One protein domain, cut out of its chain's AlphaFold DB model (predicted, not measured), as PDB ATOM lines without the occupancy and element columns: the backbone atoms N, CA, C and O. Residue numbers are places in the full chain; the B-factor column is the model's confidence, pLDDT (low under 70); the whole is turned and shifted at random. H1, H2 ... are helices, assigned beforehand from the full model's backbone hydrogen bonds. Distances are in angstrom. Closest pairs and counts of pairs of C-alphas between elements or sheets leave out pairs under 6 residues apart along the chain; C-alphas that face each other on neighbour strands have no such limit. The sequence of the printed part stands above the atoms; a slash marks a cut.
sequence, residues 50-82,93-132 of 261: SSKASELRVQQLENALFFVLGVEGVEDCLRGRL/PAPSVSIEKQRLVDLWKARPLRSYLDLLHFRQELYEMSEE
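Overview. This is residues 50 to 82 and 93 to 132 of the 261 residues of the protein "Zn(2)-C6 fungal-type domain-containing protein" of Kwoniella bestiolae CBS 10118 (UniProt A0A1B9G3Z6). Four of the five helices make a loose, open frame: long H1 is one side, H5 runs off from near residue 64 of H1 at a steep tilt of 68 degrees, short H3 packs on the far end of H5, and H4 stands across the opening from H5, near it. Beyond H1, residues 70 to 77, of which 74 to 77 belong to H2, stick out. The printed part has 73 residues, helices H1 to H5 in order and no named strand: class all helix. It is only just loose, close to compact, radius of gyration of the C-alphas 13.7 A, spans 36 by 29 by 22 A.

Arrangement. H1, residues 50 to 69, is close but not clearly touching H5, residues 116 to 131; their closest C-alphas, Ala 64 and Leu 119, are 7.4 A apart. H5 touches H3, residues 95 to 98, with residues 126 to 130 alone; the closest C-alphas, Pro 95 and Ser 130, are 6.0 A apart. H4, residues 101 to 110, is near H5. Every O i to N i+4 pair is within hydrogen-bond range in H1; 4 of 6 in H4, 9 of 12 in H5.

Along the chain. H1 runs 28.5 A from C-alpha 50 at (-53.679, -16.302, -51.397). H5 runs 24.5 A to C-alpha 131 at (-31.519, -31.627, -44.522). H2 is residues 74 to 79.

Size, cuts and confidence. Residues 83 to 92 are not printed; C-alphas 82 and 93 are 17.5 A apart. Residue 132 is under pLDDT 70.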
ATOM      1  N   SER A  50     -55.118 -15.980 -51.352       81.12
ATOM      2  CA  SER A  50     -53.679 -16.302 -51.397       81.12
ATOM      3  C   SER A  50     -52.782 -15.099 -51.699       81.12
ATOM      4  O   SER A  50     -51.668 -15.074 -51.188       81.12
ATOM      5  N   SER A  51     -53.263 -14.083 -52.433       86.56
ATOM      6  CA  SER A  51     -52.513 -12.829 -52.605       86.56
ATOM      7  C   SER A  51     -52.355 -12.125 -51.256       86.56
ATOM      8  O   SER A  51     -51.232 -11.991 -50.792       86.56
ATOM      9  N   LYS A  52     -53.457 -11.844 -50.542       89.12
ATOM     10  CA  LYS A  52     -53.450 -11.217 -49.208       89.12
ATOM     11  C   LYS A  52     -52.600 -11.980 -48.190       89.12
ATOM     12  O   LYS A  52     -51.932 -11.375 -47.355       89.12
ATOM     13  N   ALA A  53     -52.599 -13.310 -48.266       87.50
ATOM     14  CA  ALA A  53     -51.718 -14.135 -47.450       87.50
ATOM     15  C   ALA A  53     -50.233 -13.918 -47.795       87.50
ATOM     16  O   ALA A  53     -49.427 -13.841 -46.876       87.50
ATOM     17  N   SER A  54     -49.874 -13.814 -49.081       89.56
ATOM     18  CA  SER A  54     -48.517 -13.510 -49.559       89.56
ATOM     19  C   SER A  54     -48.083 -12.067 -49.283       89.56
ATOM     20  O   SER A  54     -46.973 -11.877 -48.801       89.56
ATOM     21  N   GLU A  55     -48.952 -11.082 -49.522       94.25
ATOM     22  CA  GLU A  55     -48.761  -9.655 -49.214       94.25
ATOM     23  C   GLU A  55     -48.353  -9.476 -47.740       94.25
ATOM     24  O   GLU A  55     -47.355  -8.825 -47.440       94.25
ATOM     25  N   LEU A  56     -49.044 -10.163 -46.820       92.88
ATOM     26  CA  LEU A  56     -48.689 -10.169 -45.399       92.88
ATOM     27  C   LEU A  56     -47.299 -10.778 -45.127       92.88
ATOM     28  O   LEU A  56     -46.575 -10.252 -44.286       92.88
ATOM     29  N   ARG A  57     -46.892 -11.849 -45.831       93.31
ATOM     30  CA  ARG A  57     -45.537 -12.421 -45.659       93.31
ATOM     31  C   ARG A  57     -44.459 -11.455 -46.135       93.31
ATOM     32  O   ARG A  57     -43.422 -11.367 -45.491       93.31
ATOM     33  N   VAL A  58     -44.705 -10.747 -47.238       95.50
ATOM     34  CA  VAL A  58     -43.784  -9.733 -47.768       95.50
ATOM     35  C   VAL A  58     -43.601  -8.617 -46.743       95.50
ATOM     36  O   VAL A  58     -42.468  -8.379 -46.344       95.50
ATOM     37  N   GLN A  59     -44.684  -8.057 -46.190       95.69
ATOM     38  CA  GLN A  59     -44.583  -7.029 -45.144       95.69
ATOM     39  C   GLN A  59     -43.791  -7.502 -43.912       95.69
ATOM     40  O   GLN A  59     -43.008  -6.752 -43.336       95.69
ATOM     41  N   GLN A  60     -43.973  -8.759 -43.496       94.31
ATOM     42  CA  GLN A  60     -43.212  -9.341 -42.386       94.31
ATOM     43  C   GLN A  60     -41.717  -9.496 -42.707       94.31
ATOM     44  O   GLN A  60     -40.886  -9.285 -41.826       94.31
ATOM     45  N   LEU A  61     -41.370  -9.848 -43.949       94.69
ATOM     46  CA  LEU A  61     -39.983  -9.956 -44.413       94.69
ATOM     47  C   LEU A  61     -39.326  -8.580 -44.600       94.69
ATOM     48  O   LEU A  61     -38.154  -8.434 -44.275       94.69
ATOM     49  N   GLU A  62     -40.070  -7.569 -45.052       95.94
ATOM     50  CA  GLU A  62     -39.618  -6.171 -45.116       95.94
ATOM     51  C   GLU A  62     -39.291  -5.634 -43.718       95.94
ATOM     52  O   GLU A  62     -38.191  -5.133 -43.492       95.94
ATOM     53  N   ASN A  63     -40.201  -5.819 -42.754       94.75
ATOM     54  CA  ASN A  63     -39.989  -5.412 -41.363       94.75
ATOM     55  C   ASN A  63     -38.785  -6.139 -40.734       94.75
ATOM     56  O   ASN A  63     -37.994  -5.529 -40.015       94.75
ATOM     57  N   ALA A  64     -38.633  -7.438 -41.016       93.75
ATOM     58  CA  ALA A  64     -37.504  -8.243 -40.562       93.75
ATOM     59  C   ALA A  64     -36.170  -7.777 -41.163       93.75
ATOM     60  O   ALA A  64     -35.186  -7.648 -40.438       93.75
ATOM     61  N   LEU A  65     -36.136  -7.498 -42.470       93.50
ATOM     62  CA  LEU A  65     -34.946  -7.012 -43.165       93.50
ATOM     63  C   LEU A  65     -34.542  -5.620 -42.667       93.50
ATOM     64  O   LEU A  65     -33.371  -5.406 -42.372       93.50
ATOM     65  N   PHE A  66     -35.506  -4.707 -42.511       93.88
ATOM     66  CA  PHE A  66     -35.271  -3.377 -41.946       93.88
ATOM     67  C   PHE A  66     -34.675  -3.456 -40.534       93.88
ATOM     68  O   PHE A  66     -33.679  -2.794 -40.252       93.88
ATOM     69  N   PHE A  67     -35.226  -4.315 -39.667       91.44
ATOM     70  CA  PHE A  67     -34.676  -4.539 -38.330       91.44
ATOM     71  C   PHE A  67     -33.246  -5.097 -38.374       91.44
ATOM     72  O   PHE A  67     -32.376  -4.559 -37.700       91.44
ATOM     73  N   VAL A  68     -32.985  -6.140 -39.174       92.56
ATOM     74  CA  VAL A  68     -31.657  -6.780 -39.254       92.56
ATOM     75  C   VAL A  68     -30.591  -5.834 -39.813       92.56
ATOM     76  O   VAL A  68     -29.461  -5.864 -39.336       92.56
ATOM     77  N   LEU A  69     -30.933  -4.976 -40.779       91.69
ATOM     78  CA  LEU A  69     -30.016  -3.952 -41.295       91.69
ATOM     79  C   LEU A  69     -29.701  -2.869 -40.251       91.69
ATOM     80  O   LEU A  69     -28.584  -2.367 -40.228       91.69
ATOM     81  N   GLY A  70     -30.647  -2.557 -39.360       90.94
ATOM     82  CA  GLY A  70     -30.456  -1.631 -38.241       90.94
ATOM     83  C   GLY A  70     -29.696  -2.200 -37.033       90.94
ATOM     84  O   GLY A  70     -29.596  -1.510 -36.019       90.94
ATOM     85  N   VAL A  71     -29.183  -3.436 -37.096       91.94
ATOM     86  CA  VAL A  71     -28.330  -4.010 -36.041       91.94
ATOM     87  C   VAL A  71     -26.879  -3.566 -36.243       91.94
ATOM     88  O   VAL A  71     -26.329  -3.652 -37.342       91.94
ATOM     89  N   GLU A  72     -26.244  -3.117 -35.160       93.06
ATOM     90  CA  GLU A  72     -24.857  -2.645 -35.152       93.06
ATOM     91  C   GLU A  72     -23.884  -3.676 -35.761       93.06
ATOM     92  O   GLU A  72     -24.000  -4.884 -35.545       93.06
ATOM     93  N   GLY A  73     -22.948  -3.201 -36.588       91.25
ATOM     94  CA  GLY A  73     -21.982  -4.033 -37.313       91.25
ATOM     95  C   GLY A  73     -22.532  -4.808 -38.525       91.25
ATOM     96  O   GLY A  73     -21.735  -5.269 -39.347       91.25
ATOM     97  N   VAL A  74     -23.855  -4.932 -38.710       92.38
ATOM     98  CA  VAL A  74     -24.420  -5.624 -39.888       92.38
ATOM     99  C   VAL A  74     -24.182  -4.826 -41.168       92.38
ATOM    100  O   VAL A  74     -23.753  -5.410 -42.167       92.38
ATOM    101  N   GLU A  75     -24.378  -3.502 -41.145       87.88
ATOM    102  CA  GLU A  75     -24.070  -2.648 -42.300       87.88
ATOM    103  C   GLU A  75     -22.604  -2.757 -42.731       87.88
ATOM    104  O   GLU A  75     -22.330  -2.899 -43.921       87.88
ATOM    105  N   ASP A  76     -21.659  -2.725 -41.789       89.06
ATOM    106  CA  ASP A  76     -20.228  -2.783 -42.104       89.06
ATOM    107  C   ASP A  76     -19.786  -4.175 -42.567       89.06
ATOM    108  O   ASP A  76     -18.969  -4.289 -43.482       89.06
ATOM    109  N   CYS A  77     -20.390  -5.245 -42.038       88.38
ATOM    110  CA  CYS A  77     -20.193  -6.608 -42.542       88.38
ATOM    111  C   CYS A  77     -20.693  -6.769 -43.991       88.38
ATOM    112  O   CYS A  77     -20.055  -7.451 -44.798       88.38
ATOM    113  N   LEU A  78     -21.802  -6.114 -44.356       86.88
ATOM    114  CA  LEU A  78     -22.281  -6.060 -45.741       86.88
ATOM    115  C   LEU A  78     -21.374  -5.181 -46.614       86.88
ATOM    116  O   LEU A  78     -20.950  -5.613 -47.685       86.88
ATOM    117  N   ARG A  79     -21.003  -3.987 -46.142       85.50
ATOM    118  CA  ARG A  79     -20.115  -3.036 -46.834       85.50
ATOM    119  C   ARG A  79     -18.741  -3.644 -47.126       85.50
ATOM    120  O   ARG A  79     -18.234  -3.481 -48.230       85.50
ATOM    121  N   GLY A  80     -18.185  -4.421 -46.195       85.12
ATOM    122  CA  GLY A  80     -16.936  -5.172 -46.372       85.12
ATOM    123  C   GLY A  80     -17.017  -6.333 -47.376       85.12
ATOM    124  O   GLY A  80     -15.981  -6.785 -47.858       85.12
ATOM    125  N   ARG A  81     -18.224  -6.804 -47.725       80.25
ATOM    126  CA  ARG A  81     -18.461  -7.800 -48.793       80.25
ATOM    127  C   ARG A  81     -18.745  -7.163 -50.155       80.25
ATOM    128  O   ARG A  81     -18.589  -7.828 -51.172       80.25
ATOM    129  N   LEU A  82     -19.127  -5.886 -50.194       76.75
ATOM    130  CA  LEU A  82     -19.378  -5.121 -51.421       76.75
ATOM    131  C   LEU A  82     -18.067  -4.587 -52.026       76.75
ATOM    132  O   LEU A  82     -17.910  -3.390 -52.272       76.75
ATOM    133  N   PRO A  93     -29.039 -18.108 -52.679       86.38
ATOM    134  CA  PRO A  93     -30.378 -18.641 -52.470       86.38
ATOM    135  C   PRO A  93     -30.523 -19.235 -51.065       86.38
ATOM    136  O   PRO A  93     -29.730 -20.079 -50.645       86.38
ATOM    137  N   ALA A  94     -31.570 -18.824 -50.351       88.50
ATOM    138  CA  ALA A  94     -31.898 -19.375 -49.039       88.50
ATOM    139  C   ALA A  94     -32.268 -20.876 -49.133       88.50
ATOM    140  O   ALA A  94     -32.839 -21.293 -50.146       88.50
ATOM    141  N   PRO A  95     -32.046 -21.687 -48.074       88.75
ATOM    142  CA  PRO A  95     -32.357 -23.125 -48.076       88.75
ATOM    143  C   PRO A  95     -33.803 -23.472 -48.472       88.75
ATOM    144  O   PRO A  95     -34.058 -24.543 -49.026       88.75
ATOM    145  N   SER A  96     -34.735 -22.532 -48.274       88.12
ATOM    146  CA  SER A  96     -36.140 -22.615 -48.686       88.12
ATOM    147  C   SER A  96     -36.366 -22.940 -50.167       88.12
ATOM    148  O   SER A  96     -37.415 -23.491 -50.484       88.12
ATOM    149  N   VAL A  97     -35.405 -22.705 -51.072       87.44
ATOM    150  CA  VAL A  97     -35.530 -23.150 -52.478       87.44
ATOM    151  C   VAL A  97     -35.594 -24.677 -52.628       87.44
ATOM    152  O   VAL A  97     -36.113 -25.162 -53.630       87.44
ATOM    153  N   SER A  98     -35.089 -25.428 -51.642       86.44
ATOM    154  CA  SER A  98     -35.087 -26.901 -51.628       86.44
ATOM    155  C   SER A  98     -36.256 -27.508 -50.842       86.44
ATOM    156  O   SER A  98     -36.411 -28.727 -50.827       86.44
ATOM    157  N   ILE A  99     -37.056 -26.687 -50.155       88.06
ATOM    158  CA  ILE A  99     -38.101 -27.145 -49.231       88.06
ATOM    159  C   ILE A  99     -39.453 -27.153 -49.947       88.06
ATOM    160  O   ILE A  99     -39.802 -26.223 -50.674       88.06
ATOM    161  N   GLU A 100     -40.256 -28.194 -49.711       91.62
ATOM    162  CA  GLU A 100     -41.601 -28.283 -50.275       91.62
ATOM    163  C   GLU A 100     -42.445 -27.045 -49.920       91.62
ATOM    164  O   GLU A 100     -42.598 -26.667 -48.755       91.62
ATOM    165  N   LYS A 101     -43.074 -26.445 -50.936       89.00
ATOM    166  CA  LYS A 101     -43.908 -25.246 -50.781       89.00
ATOM    167  C   LYS A 101     -44.995 -25.394 -49.710       89.00
ATOM    168  O   LYS A 101     -45.305 -24.403 -49.053       89.00
ATOM    169  N   GLN A 102     -45.577 -26.582 -49.528       89.12
ATOM    170  CA  GLN A 102     -46.608 -26.789 -48.510       89.12
ATOM    171  C   GLN A 102     -46.021 -26.718 -47.091       89.12
ATOM    172  O   GLN A 102     -46.541 -25.971 -46.264       89.12
ATOM    173  N   ARG A 103     -44.869 -27.361 -46.850       91.56
ATOM    174  CA  ARG A 103     -44.113 -27.249 -45.592       91.56
ATOM    175  C   ARG A 103     -43.772 -25.787 -45.255       91.56
ATOM    176  O   ARG A 103     -44.045 -25.342 -44.147       91.56
ATOM    177  N   LEU A 104     -43.285 -24.998 -46.223       91.12
ATOM    178  CA  LEU A 104     -43.046 -23.547 -46.054       91.12
ATOM    179  C   LEU A 104     -44.334 -22.728 -45.837       91.12
ATOM    180  O   LEU A 104     -44.334 -21.670 -45.198       91.12
ATOM    181  N   VAL A 105     -45.456 -23.172 -46.406       90.25
ATOM    182  CA  VAL A 105     -46.763 -22.547 -46.178       90.25
ATOM    183  C   VAL A 105     -47.216 -22.757 -44.738       90.25
ATOM    184  O   VAL A 105     -47.758 -21.805 -44.175       90.25
ATOM    185  N   ASP A 106     -46.967 -23.932 -44.160       91.62
ATOM    186  CA  ASP A 106     -47.411 -24.314 -42.818       91.62
ATOM    187  C   ASP A 106     -46.463 -23.850 -41.703       91.62
ATOM    188  O   ASP A 106     -46.953 -23.318 -40.707       91.62
ATOM    189  N   LEU A 107     -45.139 -23.893 -41.916       90.69
ATOM    190  CA  LEU A 107     -44.139 -23.268 -41.036       90.69
ATOM    191  C   LEU A 107     -44.532 -21.819 -40.705       90.69
ATOM    192  O   LEU A 107     -44.657 -21.444 -39.547       90.69
ATOM    193  N   TRP A 108     -44.852 -21.025 -41.730       91.06
ATOM    194  CA  TRP A 108     -45.225 -19.616 -41.569       91.06
ATOM    195  C   TRP A 108     -46.617 -19.379 -40.954       91.06
ATOM    196  O   TRP A 108     -46.943 -18.253 -40.583       91.06
ATOM    197  N   LYS A 109     -47.477 -20.407 -40.877       90.25
ATOM    198  CA  LYS A 109     -48.728 -20.329 -40.098       90.25
ATOM    199  C   LYS A 109     -48.449 -20.541 -38.615       90.25
ATOM    200  O   LYS A 109     -49.048 -19.853 -37.797       90.25
ATOM    201  N   ALA A 110     -47.569 -21.492 -38.293       91.06
ATOM    202  CA  ALA A 110     -47.168 -21.796 -36.926       91.06
ATOM    203  C   ALA A 110     -46.282 -20.686 -36.336       91.06
ATOM    204  O   ALA A 110     -46.499 -20.265 -35.203       91.06
ATOM    205  N   ARG A 111     -45.321 -20.186 -37.123       90.38
ATOM    206  CA  ARG A 111     -44.305 -19.205 -36.713       90.38
ATOM    207  C   ARG A 111     -44.236 -18.018 -37.683       90.38
ATOM    208  O   ARG A 111     -43.327 -17.923 -38.507       90.38
ATOM    209  N   PRO A 112     -45.228 -17.113 -37.648       91.25
ATOM    210  CA  PRO A 112     -45.153 -15.849 -38.370       91.25
ATOM    211  C   PRO A 112     -44.121 -14.928 -37.700       91.25
ATOM    212  O   PRO A 112     -44.231 -14.694 -36.501       91.25
ATOM    213  N   LEU A 113     -43.194 -14.326 -38.459       92.75
ATOM    214  CA  LEU A 113     -42.268 -13.321 -37.909       92.75
ATOM    215  C   LEU A 113     -43.045 -12.155 -37.273       92.75
ATOM    216  O   LEU A 113     -43.695 -11.376 -37.980       92.75
ATOM    217  N   ARG A 114     -43.023 -12.069 -35.939       89.50
ATOM    218  CA  ARG A 114     -43.693 -11.025 -35.139       89.50
ATOM    219  C   ARG A 114     -42.829 -10.511 -33.985       89.50
ATOM    220  O   ARG A 114     -43.120  -9.449 -33.446       89.50
ATOM    221  N   SER A 115     -41.787 -11.248 -33.620       90.25
ATOM    222  CA  SER A 115     -40.825 -10.943 -32.566       90.25
ATOM    223  C   SER A 115     -39.387 -11.177 -33.044       90.25
ATOM    224  O   SER A 115     -39.147 -11.809 -34.074       90.25
ATOM    225  N   TYR A 116     -38.417 -10.705 -32.261       84.56
ATOM    226  CA  TYR A 116     -36.992 -10.935 -32.509       84.56
ATOM    227  C   TYR A 116     -36.602 -12.423 -32.399       84.56
ATOM    228  O   TYR A 116     -35.741 -12.882 -33.147       84.56
ATOM    229  N   LEU A 117     -37.265 -13.199 -31.528       87.94
ATOM    230  CA  LEU A 117     -37.024 -14.642 -31.396       87.94
ATOM    231  C   LEU A 117     -37.414 -15.403 -32.667       87.94
ATOM    232  O   LEU A 117     -36.706 -16.326 -33.071       87.94
ATOM    233  N   ASP A 118     -38.501 -14.997 -33.331       90.62
ATOM    234  CA  ASP A 118     -38.958 -15.655 -34.559       90.62
ATOM    235  C   ASP A 118     -37.905 -15.571 -35.676       90.62
ATOM    236  O   ASP A 118     -37.800 -16.498 -36.471       90.62
ATOM    237  N   LEU A 119     -37.086 -14.510 -35.717       89.06
ATOM    238  CA  LEU A 119     -35.998 -14.353 -36.694       89.06
ATOM    239  C   LEU A 119     -34.906 -15.417 -36.516       89.06
ATOM    240  O   LEU A 119     -34.426 -15.991 -37.496       89.06
ATOM    241  N   LEU A 120     -34.524 -15.680 -35.264       86.25
ATOM    242  CA  LEU A 120     -33.497 -16.663 -34.915       86.25
ATOM    243  C   LEU A 120     -33.989 -18.082 -35.214       86.25
ATOM    244  O   LEU A 120     -33.303 -18.849 -35.892       86.25
ATOM    245  N   HIS A 121     -35.213 -18.399 -34.784       90.06
ATOM    246  CA  HIS A 121     -35.831 -19.698 -35.039       90.06
ATOM    247  C   HIS A 121     -36.084 -19.949 -36.529       90.06
ATOM    248  O   HIS A 121     -35.711 -21.007 -37.022       90.06
ATOM    249  N   PHE A 122     -36.613 -18.972 -37.272       89.31
ATOM    250  CA  PHE A 122     -36.855 -19.109 -38.710       89.31
ATOM    251  C   PHE A 122     -35.571 -19.427 -39.489       89.31
ATOM    252  O   PHE A 122     -35.598 -20.234 -40.419       89.31
ATOM    253  N   ARG A 123     -34.425 -18.846 -39.098       88.31
ATOM    254  CA  ARG A 123     -33.125 -19.212 -39.680       88.31
ATOM    255  C   ARG A 123     -32.776 -20.673 -39.391       88.31
ATOM    256  O   ARG A 123     -32.345 -21.354 -40.314       88.31
ATOM    257  N   GLN A 124     -32.934 -21.136 -38.151       88.75
ATOM    258  CA  GLN A 124     -32.617 -22.511 -37.745       88.75
ATOM    259  C   GLN A 124     -33.521 -23.543 -38.441       88.75
ATOM    260  O   GLN A 124     -33.021 -24.451 -39.103       88.75
ATOM    261  N   GLU A 125     -34.839 -23.354 -38.368       89.88
ATOM    262  CA  GLU A 125     -35.848 -24.267 -38.921       89.88
ATOM    263  C   GLU A 125     -35.688 -24.440 -40.441       89.88
ATOM    264  O   GLU A 125     -35.841 -25.542 -40.967       89.88
ATOM    265  N   LEU A 126     -35.300 -23.379 -41.165       88.81
ATOM    266  CA  LEU A 126     -34.991 -23.474 -42.595       88.81
ATOM    267  C   LEU A 126     -33.764 -24.339 -42.916       88.81
ATOM    268  O   LEU A 126     -33.719 -24.896 -44.012       88.81
ATOM    269  N   TYR A 127     -32.777 -24.459 -42.023       86.75
ATOM    270  CA  TYR A 127     -31.668 -25.398 -42.229       86.75
ATOM    271  C   TYR A 127     -32.126 -26.831 -41.966       86.75
ATOM    272  O   TYR A 127     -32.005 -27.663 -42.865       86.75
ATOM    273  N   GLU A 128     -32.739 -27.091 -40.811       88.56
ATOM    274  CA  GLU A 128     -33.238 -28.417 -40.406       88.56
ATOM    275  C   GLU A 128     -34.168 -29.020 -41.478       88.56
ATOM    276  O   GLU A 128     -33.927 -30.112 -42.000       88.56
ATOM    277  N   MET A 129     -35.158 -28.249 -41.939       84.75
ATOM    278  CA  MET A 129     -36.093 -28.658 -42.996       84.75
ATOM    279  C   MET A 129     -35.451 -28.861 -44.384       84.75
ATOM    280  O   MET A 129     -36.104 -29.414 -45.271       84.75
ATOM    281  N   SER A 130     -34.210 -28.408 -44.607       83.31
ATOM    282  CA  SER A 130     -33.465 -28.579 -45.872       83.31
ATOM    283  C   SER A 130     -32.528 -29.800 -45.891       83.31
ATOM    284  O   SER A 130     -31.998 -30.170 -46.952       83.31
ATOM    285  N   GLU A 131     -32.342 -30.430 -44.727       76.12
ATOM    286  CA  GLU A 131     -31.519 -31.627 -44.522       76.12
ATOM    287  C   GLU A 131     -32.353 -32.916 -44.425       76.12
ATOM    288  O   GLU A 131     -31.848 -33.979 -44.775       76.12
ATOM    289  N   GLU A 132     -33.651 -32.828 -44.097       64.56
ATOM    290  CA  GLU A 132     -34.606 -33.958 -44.093       64.56
ATOM    291  C   GLU A 132     -34.831 -34.655 -45.457       64.56
ATOM    292  O   GLU A 132     -35.583 -35.628 -45.532       64.56
TER     293      GLU A 132